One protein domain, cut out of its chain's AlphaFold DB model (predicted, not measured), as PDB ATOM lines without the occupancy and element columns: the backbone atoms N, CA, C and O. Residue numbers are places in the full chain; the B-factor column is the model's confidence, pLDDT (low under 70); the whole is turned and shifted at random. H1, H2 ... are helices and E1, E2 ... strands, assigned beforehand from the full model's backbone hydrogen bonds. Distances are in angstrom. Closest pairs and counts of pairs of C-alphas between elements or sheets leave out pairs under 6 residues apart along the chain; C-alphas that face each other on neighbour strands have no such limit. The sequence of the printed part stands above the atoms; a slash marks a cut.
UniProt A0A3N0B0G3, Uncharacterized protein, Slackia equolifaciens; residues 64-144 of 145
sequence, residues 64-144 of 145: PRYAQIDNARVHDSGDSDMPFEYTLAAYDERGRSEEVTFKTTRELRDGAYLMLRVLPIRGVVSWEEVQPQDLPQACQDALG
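What this domain is: This is residues 64 to 144 of the 145 residues of an uncharacterized protein of Slackia equolifaciens (UniProt A0A3N0B0G3). What shape do the strands make? Two strand hairpins, E3 with E4 and E5 with E6, cross each other face to face and are joined along one side by E1, which pairs with E3 and E5, making a small, strongly twisted barrel that is nearly closed where E4 comes near E6. H1 sits over E1 at one end of the longest axis, and E2 with the link 77 to 83 lies at the other end. How is it made up? The printed part has 81 residues, with six named strands followed along the chain by one named helix, H1; the class is mostly strand, and the sheet is branched, with the antiparallel neighbour pairs E1 and E3, E1 and E5, E2 and E3, E3 and E4, and E5 and E6. The whole is compact, with a radius of gyration of the C-alphas of 12.2 A and spans of 38 by 28 by 17 A.

Where its parts are: Where are the long strands? E3 is residues 84 to 91, 21.2 A long, and E4 is 97 to 104, 21.6 A. E5 is 113 to 119, 19.4 A; E6 is 123 to 130, 19.5 A, and bends by 60 degrees at residue 126. Where are the shorter elements? E1 is residues 64 to 68, 13.8 A, with C-alpha 64 at (-144.326, -63.281, -60.502). E2 is 74 to 76, 7.0 A, and H1 is 137 to 143, 10.0 A, with C-alpha 143 at (-133.448, -52.296, -60.120).

How they stand to each other: What lies beside E3? E1, beside residues 90 to 91, and E2, beside 84 to 86, lie on one side of it, and E4 on the other side. E2, E3 and E4 form a meander, each strand the antiparallel neighbour of the one before, with N 75 and O 85 at 2.9 A in the hairpin of E2 and E3, and N 90 and O 98 at 2.8 A in that of E3 and E4. How does the sheet go on from E1? N 66 and O 91 are 2.8 A apart across E1 and E3, and N 116 and O 65 are 2.7 A apart across E1 and E5. E5 and E6 form a hairpin, with N 117 and O 126 at 2.8 A. How near do E4 and E6 come? Their closest C-alphas, those of Phe 102 and Val 124, are 6.0 A apart, while E3 and E6 are apart. Where is H1? It is on the sheet at a height of 9.1 A, over E1 and along the strands, at 22 degrees to E1 on the local plane. The closest C-alphas of H1 and E1 are those of Cys 139 and Tyr 66, 6.9 A apart, and in H1 every O i to N i+4 pair is within hydrogen-bond range.

The domain as a whole: How far does it reach? The two C-alphas farthest apart, those of Ser 80 and Gln 137, are 37.6 A apart. Is there a cut, a long link or low confidence? The printed part has no cut and no long link. Its mean pLDDT is 93.9, and no printed residue is under 70.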
ATOM      1  N   PRO A  64    -145.281 -64.021 -59.688       96.69
ATOM      2  CA  PRO A  64    -144.326 -63.281 -60.502       96.69
ATOM      3  C   PRO A  64    -143.266 -62.603 -59.621       96.69
ATOM      4  O   PRO A  64    -143.580 -62.028 -58.576       96.69
ATOM      5  N   ARG A  65    -142.006 -62.677 -60.050       97.19
ATOM      6  CA  ARG A  65    -140.844 -62.000 -59.460       97.19
ATOM      7  C   ARG A  65    -139.970 -61.437 -60.570       97.19
ATOM      8  O   ARG A  65    -139.872 -62.048 -61.625       97.19
ATOM      9  N   TYR A  66    -139.310 -60.316 -60.332       97.50
ATOM     10  CA  TYR A  66    -138.557 -59.591 -61.349       97.50
ATOM     11  C   TYR A  66    -137.087 -59.489 -60.975       97.50
ATOM     12  O   TYR A  66    -136.773 -59.106 -59.853       97.50
ATOM     13  N   ALA A  67    -136.188 -59.817 -61.894       97.19
ATOM     14  CA  ALA A  67    -134.747 -59.767 -61.660       97.19
ATOM     15  C   ALA A  67    -134.024 -59.198 -62.881       97.19
ATOM     16  O   ALA A  67    -134.536 -59.275 -63.996       97.19
ATOM     17  N   GLN A  68    -132.825 -58.667 -62.672       97.25
ATOM     18  CA  GLN A  68    -131.911 -58.321 -63.754       97.25
ATOM     19  C   GLN A  68    -130.812 -59.380 -63.848       97.25
ATOM     20  O   GLN A  68    -130.267 -59.800 -62.826       97.25
ATOM     21  N   ILE A  69    -130.500 -59.819 -65.067       97.25
ATOM     22  CA  ILE A  69    -129.386 -60.726 -65.326       97.25
ATOM     23  C   ILE A  69    -128.063 -60.023 -65.045       97.25
ATOM     24  O   ILE A  69    -127.801 -58.941 -65.566       97.25
ATOM     25  N   ASP A  70    -127.231 -60.708 -64.272       93.56
ATOM     26  CA  ASP A  70    -125.830 -60.388 -64.026       93.56
ATOM     27  C   ASP A  70    -125.011 -61.644 -64.354       93.56
ATOM     28  O   ASP A  70    -124.982 -62.604 -63.576       93.56
ATOM     29  N   ASN A  71    -124.375 -61.673 -65.529       92.62
ATOM     30  CA  ASN A  71    -123.578 -62.823 -65.961       92.62
ATOM     31  C   ASN A  71    -122.293 -63.000 -65.135       92.62
ATOM     32  O   ASN A  71    -121.681 -64.061 -65.211       92.62
ATOM     33  N   ALA A  72    -121.901 -62.044 -64.284       88.81
ATOM     34  CA  ALA A  72    -120.833 -62.285 -63.309       88.81
ATOM     35  C   ALA A  72    -121.254 -63.279 -62.207       88.81
ATOM     36  O   ALA A  72    -120.400 -63.796 -61.487       88.81
ATOM     37  N   ARG A  73    -122.559 -63.559 -62.080       81.06
ATOM     38  CA  ARG A  73    -123.147 -64.499 -61.109       81.06
ATOM     39  C   ARG A  73    -123.588 -65.822 -61.730       81.06
ATOM     40  O   ARG A  73    -124.312 -66.580 -61.086       81.06
ATOM     41  N   VAL A  74    -123.205 -66.087 -62.979       90.00
ATOM     42  CA  VAL A  74    -123.468 -67.383 -63.604       90.00
ATOM     43  C   VAL A  74    -122.501 -68.429 -63.054       90.00
ATOM     44  O   VAL A  74    -121.303 -68.185 -62.892       90.00
ATOM     45  N   HIS A  75    -123.028 -69.610 -62.764       89.12
ATOM     46  CA  HIS A  75    -122.263 -70.756 -62.297       89.12
ATOM     47  C   HIS A  75    -122.519 -71.967 -63.193       89.12
ATOM     48  O   HIS A  75    -123.622 -72.142 -63.714       89.12
ATOM     49  N   ASP A  76    -121.494 -72.807 -63.361       87.44
ATOM     50  CA  ASP A  76    -121.673 -74.136 -63.944       87.44
ATOM     51  C   ASP A  76    -122.450 -74.992 -62.945       87.44
ATOM     52  O   ASP A  76    -122.020 -75.214 -61.809       87.44
ATOM     53  N   SER A  77    -123.625 -75.436 -63.368       87.94
ATOM     54  CA  SER A  77    -124.565 -76.160 -62.530       87.94
ATOM     55  C   SER A  77    -124.215 -77.649 -62.377       87.94
ATOM     56  O   SER A  77    -124.845 -78.341 -61.567       87.94
ATOM     57  N   GLY A  78    -123.264 -78.157 -63.175       86.69
ATOM     58  CA  GLY A  78    -122.904 -79.573 -63.278       86.69
ATOM     59  C   GLY A  78    -123.961 -80.453 -63.960       86.69
ATOM     60  O   GLY A  78    -123.789 -81.669 -64.034       86.69
ATOM     61  N   ASP A  79    -125.058 -79.861 -64.435       89.06
ATOM     62  CA  ASP A  79    -126.129 -80.524 -65.178       89.06
ATOM     63  C   ASP A  79    -125.836 -80.443 -66.683       89.06
ATOM     64  O   ASP A  79    -125.653 -79.353 -67.224       89.06
ATOM     65  N   SER A  80    -125.790 -81.589 -67.367       88.25
ATOM     66  CA  SER A  80    -125.496 -81.636 -68.804       88.25
ATOM     67  C   SER A  80    -126.575 -80.980 -69.664       88.25
ATOM     68  O   SER A  80    -126.265 -80.497 -70.752       88.25
ATOM     69  N   ASP A  81    -127.824 -80.967 -69.194       92.00
ATOM     70  CA  ASP A  81    -128.960 -80.440 -69.943       92.00
ATOM     71  C   ASP A  81    -129.175 -78.954 -69.628       92.00
ATOM     72  O   ASP A  81    -129.511 -78.174 -70.517       92.00
ATOM     73  N   MET A  82    -128.946 -78.535 -68.379       91.94
ATOM     74  CA  MET A  82    -129.088 -77.139 -67.938       91.94
ATOM     75  C   MET A  82    -127.818 -76.618 -67.246       91.94
ATOM     76  O   MET A  82    -127.818 -76.400 -66.028       91.94
ATOM     77  N   PRO A  83    -126.727 -76.403 -67.999       93.31
ATOM     78  CA  PRO A  83    -125.416 -76.125 -67.419       93.31
ATOM     79  C   PRO A  83    -125.296 -74.739 -66.780       93.31
ATOM     80  O   PRO A  83    -124.408 -74.538 -65.962       93.31
ATOM     81  N   PHE A  84    -126.178 -73.787 -67.092       94.88
ATOM     82  CA  PHE A  84    -126.082 -72.425 -66.564       94.88
ATOM     83  C   PHE A  84    -127.018 -72.240 -65.376       94.88
ATOM     84  O   PHE A  84    -128.236 -72.331 -65.529       94.88
ATOM     85  N   GLU A  85    -126.459 -71.957 -64.205       95.88
ATOM     86  CA  GLU A  85    -127.198 -71.605 -62.995       95.88
ATOM     87  C   GLU A  85    -127.006 -70.130 -62.654       95.88
ATOM     88  O   GLU A  85    -125.891 -69.612 -62.663       95.88
ATOM     89  N   TYR A  86    -128.106 -69.460 -62.330       95.94
ATOM     90  CA  TYR A  86    -128.135 -68.065 -61.923       95.94
ATOM     91  C   TYR A  86    -128.659 -67.963 -60.501       95.94
ATOM     92  O   TYR A  86    -129.718 -68.514 -60.209       95.94
ATOM     93  N   THR A  87    -127.959 -67.207 -59.652       95.56
ATOM     94  CA  THR A  87    -128.451 -66.788 -58.331       95.56
ATOM     95  C   THR A  87    -128.552 -65.266 -58.299       95.56
ATOM     96  O   THR A  87    -127.544 -64.556 -58.313       95.56
ATOM     97  N   LEU A  88    -129.785 -64.757 -58.315       95.50
ATOM     98  CA  LEU A  88    -130.086 -63.338 -58.508       95.50
ATOM     99  C   LEU A  88    -130.991 -62.814 -57.392       95.50
ATOM    100  O   LEU A  88    -131.829 -63.537 -56.856       95.50
ATOM    101  N   ALA A  89    -130.860 -61.524 -57.086       95.62
ATOM    102  CA  ALA A  89    -131.860 -60.824 -56.289       95.62
ATOM    103  C   ALA A  89    -133.084 -60.540 -57.170       95.62
ATOM    104  O   ALA A  89    -132.969 -59.866 -58.196       95.62
ATOM    105  N   ALA A  90    -134.246 -61.048 -56.766       96.44
ATOM    106  CA  ALA A  90    -135.514 -60.838 -57.443       96.44
ATOM    107  C   ALA A  90    -136.509 -60.100 -56.549       96.44
ATOM    108  O   ALA A  90    -136.561 -60.299 -55.338       96.44
ATOM    109  N   TYR A  91    -137.343 -59.273 -57.160       96.88
ATOM    110  CA  TYR A  91    -138.277 -58.385 -56.489       96.88
ATOM    111  C   TYR A  91    -139.708 -58.798 -56.802       96.88
ATOM    112  O   TYR A  91    -140.036 -59.125 -57.941       96.88
ATOM    113  N   ASP A  92    -140.578 -58.819 -55.800       95.44
ATOM    114  CA  ASP A  92    -142.014 -58.902 -56.065       95.44
ATOM    115  C   ASP A  92    -142.566 -57.559 -56.568       95.44
ATOM    116  O   ASP A  92    -141.884 -56.539 -56.540       95.44
ATOM    117  N   GLU A  93    -143.833 -57.532 -56.981       93.06
ATOM    118  CA  GLU A  93    -144.512 -56.315 -57.464       93.06
ATOM    119  C   GLU A  93    -144.518 -55.150 -56.455       93.06
ATOM    120  O   GLU A  93    -144.857 -54.021 -56.805       93.06
ATOM    121  N   ARG A  94    -144.168 -55.409 -55.188       92.69
ATOM    122  CA  ARG A  94    -144.076 -54.415 -54.111       92.69
ATOM    123  C   ARG A  94    -142.633 -53.984 -53.835       92.69
ATOM    124  O   ARG A  94    -142.411 -53.264 -52.866       92.69
ATOM    125  N   GLY A  95    -141.667 -54.434 -54.637       89.69
ATOM    126  CA  GLY A  95    -140.247 -54.129 -54.473       89.69
ATOM    127  C   GLY A  95    -139.572 -54.891 -53.330       89.69
ATOM    128  O   GLY A  95    -138.498 -54.492 -52.883       89.69
ATOM    129  N   ARG A  96    -140.170 -55.974 -52.809       93.56
ATOM    130  CA  ARG A  96    -139.522 -56.793 -51.770       93.56
ATOM    131  C   ARG A  96    -138.565 -57.786 -52.411       93.56
ATOM    132  O   ARG A  96    -138.992 -58.605 -53.223       93.56
ATOM    133  N   SER A  97    -137.300 -57.724 -52.004       94.06
ATOM    134  CA  SER A  97    -136.235 -58.587 -52.511       94.06
ATOM    135  C   SER A  97    -136.252 -59.978 -51.878       94.06
ATOM    136  O   SER A  97    -136.405 -60.117 -50.663       94.06
ATOM    137  N   GLU A  98    -135.973 -60.984 -52.688       93.88
ATOM    138  CA  GLU A  98    -135.663 -62.354 -52.296       93.88
ATOM    139  C   GLU A  98    -134.595 -62.901 -53.243       93.88
ATOM    140  O   GLU A  98    -134.569 -62.548 -54.421       93.88
ATOM    141  N   GLU A  99    -133.704 -63.748 -52.741       95.31
ATOM    142  CA  GLU A  99    -132.748 -64.443 -53.597       95.31
ATOM    143  C   GLU A  99    -133.430 -65.628 -54.284       95.31
ATOM    144  O   GLU A  99    -134.132 -66.412 -53.645       95.31
ATOM    145  N   VAL A 100    -133.233 -65.752 -55.594       95.31
ATOM    146  CA  VAL A 100    -133.775 -66.851 -56.390       95.31
ATOM    147  C   VAL A 100    -132.668 -67.509 -57.194       95.31
ATOM    148  O   VAL A 100    -131.839 -66.829 -57.805       95.31
ATOM    149  N   THR A 101    -132.699 -68.839 -57.228       95.62
ATOM    150  CA  THR A 101    -131.776 -69.653 -58.015       95.62
ATOM    151  C   THR A 101    -132.542 -70.427 -59.075       95.62
ATOM    152  O   THR A 101    -133.575 -71.038 -58.783       95.62
ATOM    153  N   PHE A 102    -132.055 -70.401 -60.313       95.81
ATOM    154  CA  PHE A 102    -132.636 -71.173 -61.408       95.81
ATOM    155  C   PHE A 102    -131.588 -71.583 -62.435       95.81
ATOM    156  O   PHE A 102    -130.561 -70.925 -62.597       95.81
ATOM    157  N   LYS A 103    -131.881 -72.677 -63.141       95.06
ATOM    158  CA  LYS A 103    -131.026 -73.230 -64.189       95.06
ATOM    159  C   LYS A 103    -131.634 -73.024 -65.575       95.06
ATOM    160  O   LYS A 103    -132.852 -72.916 -65.722       95.06
ATOM    161  N   THR A 104    -130.788 -72.982 -66.596       94.69
ATOM    162  CA  THR A 104    -131.184 -72.838 -68.001       94.69
ATOM    163  C   THR A 104    -130.190 -73.546 -68.930       94.69
ATOM    164  O   THR A 104    -129.057 -73.847 -68.561       94.69
ATOM    165  N   THR A 105    -130.628 -73.824 -70.158       94.38
ATOM    166  CA  THR A 105    -129.853 -74.515 -71.203       94.38
ATOM    167  C   THR A 105    -128.860 -73.597 -71.926       94.38
ATOM    168  O   THR A 105    -127.966 -74.079 -72.618       94.38
ATOM    169  N   ARG A 106    -129.022 -72.272 -71.806       93.62
ATOM    170  CA  ARG A 106    -128.197 -71.259 -72.485       93.62
ATOM    171  C   ARG A 106    -127.909 -70.070 -71.582       93.62
ATOM    172  O   ARG A 106    -128.770 -69.701 -70.785       93.62
ATOM    173  N   GLU A 107    -126.779 -69.402 -71.799       94.31
ATOM    174  CA  GLU A 107    -126.531 -68.094 -71.187       94.31
ATOM    175  C   GLU A 107    -127.600 -67.081 -71.609       94.31
ATOM    176  O   GLU A 107    -128.063 -67.033 -72.762       94.31
ATOM    177  N   LEU A 108    -128.009 -66.277 -70.638       95.75
ATOM    178  CA  LEU A 108    -128.952 -65.190 -70.816       95.75
ATOM    179  C   LEU A 108    -128.198 -63.898 -71.123       95.75
ATOM    180  O   LEU A 108    -127.011 -63.751 -70.824       95.75
ATOM    181  N   ARG A 109    -128.879 -62.966 -71.795       95.88
ATOM    182  CA  ARG A 109    -128.259 -61.700 -72.179       95.88
ATOM    183  C   ARG A 109    -127.981 -60.884 -70.922       95.88
ATOM    184  O   ARG A 109    -128.894 -60.640 -70.137       95.88
ATOM    185  N   ASP A 110    -126.739 -60.443 -70.779       96.38
ATOM    186  CA  ASP A 110    -126.324 -59.621 -69.648       96.38
ATOM    187  C   ASP A 110    -127.157 -58.333 -69.550       96.38
ATOM    188  O   ASP A 110    -127.503 -57.724 -70.570       96.38
ATOM    189  N   GLY A 111    -127.539 -57.956 -68.329       95.50
ATOM    190  CA  GLY A 111    -128.374 -56.788 -68.046       95.50
ATOM    191  C   GLY A 111    -129.846 -56.903 -68.462       95.50
ATOM    192  O   GLY A 111    -130.597 -55.944 -68.269       95.50
ATOM    193  N   ALA A 112    -130.287 -58.033 -69.028       96.94
ATOM    194  CA  ALA A 112    -131.688 -58.238 -69.386       96.94
ATOM    195  C   ALA A 112    -132.581 -58.352 -68.143       96.94
ATOM    196  O   ALA A 112    -132.187 -58.941 -67.136       96.94
ATOM    197  N   TYR A 113    -133.803 -57.833 -68.233       97.00
ATOM    198  CA  TYR A 113    -134.802 -57.975 -67.180       97.00
ATOM    199  C   TYR A 113    -135.635 -59.228 -67.411       97.00
ATOM    200  O   TYR A 113    -136.042 -59.518 -68.536       97.00
ATOM    201  N   LEU A 114    -135.894 -59.971 -66.342       97.50
ATOM    202  CA  LEU A 114    -136.689 -61.189 -66.365       97.50
ATOM    203  C   LEU A 114    -137.934 -61.056 -65.498       97.50
ATOM    204  O   LEU A 114    -137.863 -60.501 -64.402       97.50
ATOM    205  N   MET A 115    -139.027 -61.674 -65.942       97.44
ATOM    206  CA  MET A 115    -140.141 -62.075 -65.089       97.44
ATOM    207  C   MET A 115    -140.058 -63.583 -64.829       97.44
ATOM    208  O   MET A 115    -140.158 -64.400 -65.739       97.44
ATOM    209  N   LEU A 116    -139.883 -63.954 -63.567       97.62
ATOM    210  CA  LEU A 116    -139.784 -65.316 -63.057       97.62
ATOM    211  C   LEU A 116    -141.123 -65.730 -62.437       97.62
ATOM    212  O   LEU A 116    -141.696 -64.988 -61.639       97.62
ATOM    213  N   ARG A 117    -141.603 -66.938 -62.733       97.31
ATOM    214  CA  ARG A 117    -142.725 -67.559 -62.014       97.31
ATOM    215  C   ARG A 117    -142.177 -68.469 -60.930       97.31
ATOM    216  O   ARG A 117    -141.546 -69.481 -61.232       97.31
ATOM    217  N   VAL A 118    -142.432 -68.118 -59.672       96.44
ATOM    218  CA  VAL A 118    -141.906 -68.841 -58.508       96.44
ATOM    219  C   VAL A 118    -143.029 -69.548 -57.763       96.44
ATOM    220  O   VAL A 118    -143.986 -68.925 -57.300       96.44
ATOM    221  N   LEU A 119    -142.903 -70.860 -57.621       95.44
ATOM    222  CA  LEU A 119    -143.766 -71.673 -56.775       95.44
ATOM    223  C   LEU A 119    -143.091 -71.931 -55.419       95.44
ATOM    224  O   LEU A 119    -141.896 -72.218 -55.394       95.44
ATOM    225  N   PRO A 120    -143.833 -71.910 -54.294       91.19
ATOM    226  CA  PRO A 120    -143.243 -72.006 -52.956       91.19
ATOM    227  C   PRO A 120    -142.376 -73.247 -52.708       91.19
ATOM    228  O   PRO A 120    -141.396 -73.160 -51.979       91.19
ATOM    229  N   ILE A 121    -142.738 -74.402 -53.283       90.81
ATOM    230  CA  ILE A 121    -141.980 -75.653 -53.108       90.81
ATOM    231  C   ILE A 121    -141.072 -75.940 -54.309       90.81
ATOM    232  O   ILE A 121    -139.992 -76.501 -54.148       90.81
ATOM    233  N   ARG A 122    -141.506 -75.587 -55.525       92.50
ATOM    234  CA  ARG A 122    -140.782 -75.914 -56.767       92.50
ATOM    235  C   ARG A 122    -139.705 -74.894 -57.140       92.50
ATOM    236  O   ARG A 122    -138.869 -75.219 -57.975       92.50
ATOM    237  N   GLY A 123    -139.717 -73.701 -56.548       94.69
ATOM    238  CA  GLY A 123    -138.843 -72.603 -56.951       94.69
ATOM    239  C   GLY A 123    -139.275 -72.004 -58.290       94.69
ATOM    240  O   GLY A 123    -140.468 -71.952 -58.599       94.69
ATOM    241  N   VAL A 124    -138.311 -71.528 -59.078       96.31
ATOM    242  CA  VAL A 124    -138.561 -70.952 -60.406       96.31
ATOM    243  C   VAL A 124    -139.023 -72.052 -61.365       96.31
ATOM    244  O   VAL A 124    -138.289 -73.000 -61.632       96.31
ATOM    245  N   VAL A 125    -140.243 -71.930 -61.893       95.75
ATOM    246  CA  VAL A 125    -140.823 -72.897 -62.845       95.75
ATOM    247  C   VAL A 125    -140.862 -72.396 -64.280       95.75
ATOM    248  O   VAL A 125    -140.916 -73.200 -65.208       95.75
ATOM    249  N   SER A 126    -140.808 -71.083 -64.474       95.56
ATOM    250  CA  SER A 126    -140.610 -70.472 -65.780       95.56
ATOM    251  C   SER A 126    -140.013 -69.082 -65.629       95.56
ATOM    252  O   SER A 126    -140.055 -68.476 -64.555       95.56
ATOM    253  N   TRP A 127    -139.449 -68.591 -66.722       96.62
ATOM    254  CA  TRP A 127    -138.942 -67.240 -66.834       96.62
ATOM    255  C   TRP A 127    -139.175 -66.730 -68.251       96.62
ATOM    256  O   TRP A 127    -139.188 -67.508 -69.207       96.62
ATOM    257  N   GLU A 128    -139.344 -65.424 -68.378       96.56
ATOM    258  CA  GLU A 128    -139.394 -64.734 -69.659       96.56
ATOM    259  C   GLU A 128    -138.643 -63.411 -69.573       96.56
ATOM    260  O   GLU A 128    -138.567 -62.790 -68.514       96.56
ATOM    261  N   GLU A 129    -138.046 -63.008 -70.688       97.12
ATOM    262  CA  GLU A 129    -137.387 -61.714 -70.799       97.12
ATOM    263  C   GLU A 129    -138.440 -60.625 -71.014       97.12
ATOM    264  O   GLU A 129    -139.306 -60.760 -71.880       97.12
ATOM    265  N   VAL A 130    -138.357 -59.549 -70.238       96.88
ATOM    266  CA  VAL A 130    -139.279 -58.409 -70.285       96.88
ATOM    267  C   VAL A 130    -138.507 -57.117 -70.520       96.88
ATOM    268  O   VAL A 130    -137.298 -57.042 -70.281       96.88
ATOM    269  N   GLN A 131    -139.191 -56.084 -71.009       95.69
ATOM    270  CA  GLN A 131    -138.567 -54.777 -71.180       95.69
ATOM    271  C   GLN A 131    -138.670 -53.939 -69.894       95.69
ATOM    272  O   GLN A 131    -139.572 -54.175 -69.087       95.69
ATOM    273  N   PRO A 132    -137.790 -52.937 -69.698       93.19
ATOM    274  CA  PRO A 132    -137.815 -52.078 -68.509       93.19
ATOM    275  C   PRO A 132    -139.192 -51.460 -68.234       93.19
ATOM    276  O   PRO A 132    -139.651 -51.444 -67.097       93.19
ATOM    277  N   GLN A 133    -139.891 -51.017 -69.284       93.19
ATOM    278  CA  GLN A 133    -141.220 -50.410 -69.173       93.19
ATOM    279  C   GLN A 133    -142.333 -51.377 -68.736       93.19
ATOM    280  O   GLN A 133    -143.389 -50.919 -68.306       93.19
ATOM    281  N   ASP A 134    -142.111 -52.688 -68.855       93.38
ATOM    282  CA  ASP A 134    -143.078 -53.722 -68.469       93.38
ATOM    283  C   ASP A 134    -142.909 -54.136 -66.995       93.38
ATOM    284  O   ASP A 134    -143.731 -54.871 -66.443       93.38
ATOM    285  N   LEU A 135    -141.846 -53.662 -66.333       93.38
ATOM    286  CA  LEU A 135    -141.623 -53.885 -64.912       93.38
ATOM    287  C   LEU A 135    -142.639 -53.088 -64.078       93.38
ATOM    288  O   LEU A 135    -142.917 -51.928 -64.389       93.38
ATOM    289  N   PRO A 136    -143.137 -53.638 -62.958       94.75
ATOM    290  CA  PRO A 136    -143.868 -52.850 -61.974       94.75
ATOM    291  C   PRO A 136    -143.026 -51.669 -61.480       94.75
ATOM    292  O   PRO A 136    -141.817 -51.810 -61.299       94.75
ATOM    293  N   GLN A 137    -143.661 -50.532 -61.181       94.25
ATOM    294  CA  GLN A 137    -142.956 -49.311 -60.761       94.25
ATOM    295  C   GLN A 137    -141.982 -49.554 -59.597       94.25
ATOM    296  O   GLN A 137    -140.838 -49.120 -59.643       94.25
ATOM    297  N   ALA A 138    -142.406 -50.317 -58.585       93.31
ATOM    298  CA  ALA A 138    -141.558 -50.634 -57.438       93.31
ATOM    299  C   ALA A 138    -140.307 -51.448 -57.822       93.31
ATOM    300  O   ALA A 138    -139.266 -51.317 -57.182       93.31
ATOM    301  N   CYS A 139    -140.398 -52.281 -58.863       92.56
ATOM    302  CA  CYS A 139    -139.265 -53.037 -59.389       92.56
ATOM    303  C   CYS A 139    -138.333 -52.151 -60.218       92.56
ATOM    304  O   CYS A 139    -137.124 -52.334 -60.128       92.56
ATOM    305  N   GLN A 140    -138.870 -51.199 -60.991       92.44
ATOM    306  CA  GLN A 140    -138.055 -50.234 -61.738       92.44
ATOM    307  C   GLN A 140    -137.164 -49.439 -60.782       92.44
ATOM    308  O   GLN A 140    -135.947 -49.408 -60.949       92.44
ATOM    309  N   ASP A 141    -137.758 -48.906 -59.711       91.50
ATOM    310  CA  ASP A 141    -137.039 -48.135 -58.698       91.50
ATOM    311  C   ASP A 141    -135.969 -48.987 -57.984       91.50
ATOM    312  O   ASP A 141    -134.860 -48.515 -57.729       91.50
ATOM    313  N   ALA A 142    -136.281 -50.252 -57.670       90.19
ATOM    314  CA  ALA A 142    -135.367 -51.162 -56.975       90.19
ATOM    315  C   ALA A 142    -134.201 -51.649 -57.852       90.19
ATOM    316  O   ALA A 142    -133.101 -51.875 -57.344       90.19
ATOM    317  N   LEU A 143    -134.442 -51.829 -59.151       88.38
ATOM    318  CA  LEU A 143    -133.448 -52.296 -60.120       88.38
ATOM    319  C   LEU A 143    -132.686 -51.145 -60.797       88.38
ATOM    320  O   LEU A 143    -131.693 -51.398 -61.470       88.38
ATOM    321  N   GLY A 144    -133.118 -49.894 -60.607       84.62
ATOM    322  CA  GLY A 144    -132.543 -48.729 -61.283       84.62
ATOM    323  C   GLY A 144    -132.801 -48.729 -62.793       84.62
ATOM    324  O   GLY A 144    -131.918 -48.321 -63.552       84.62
TER     325      GLY A 144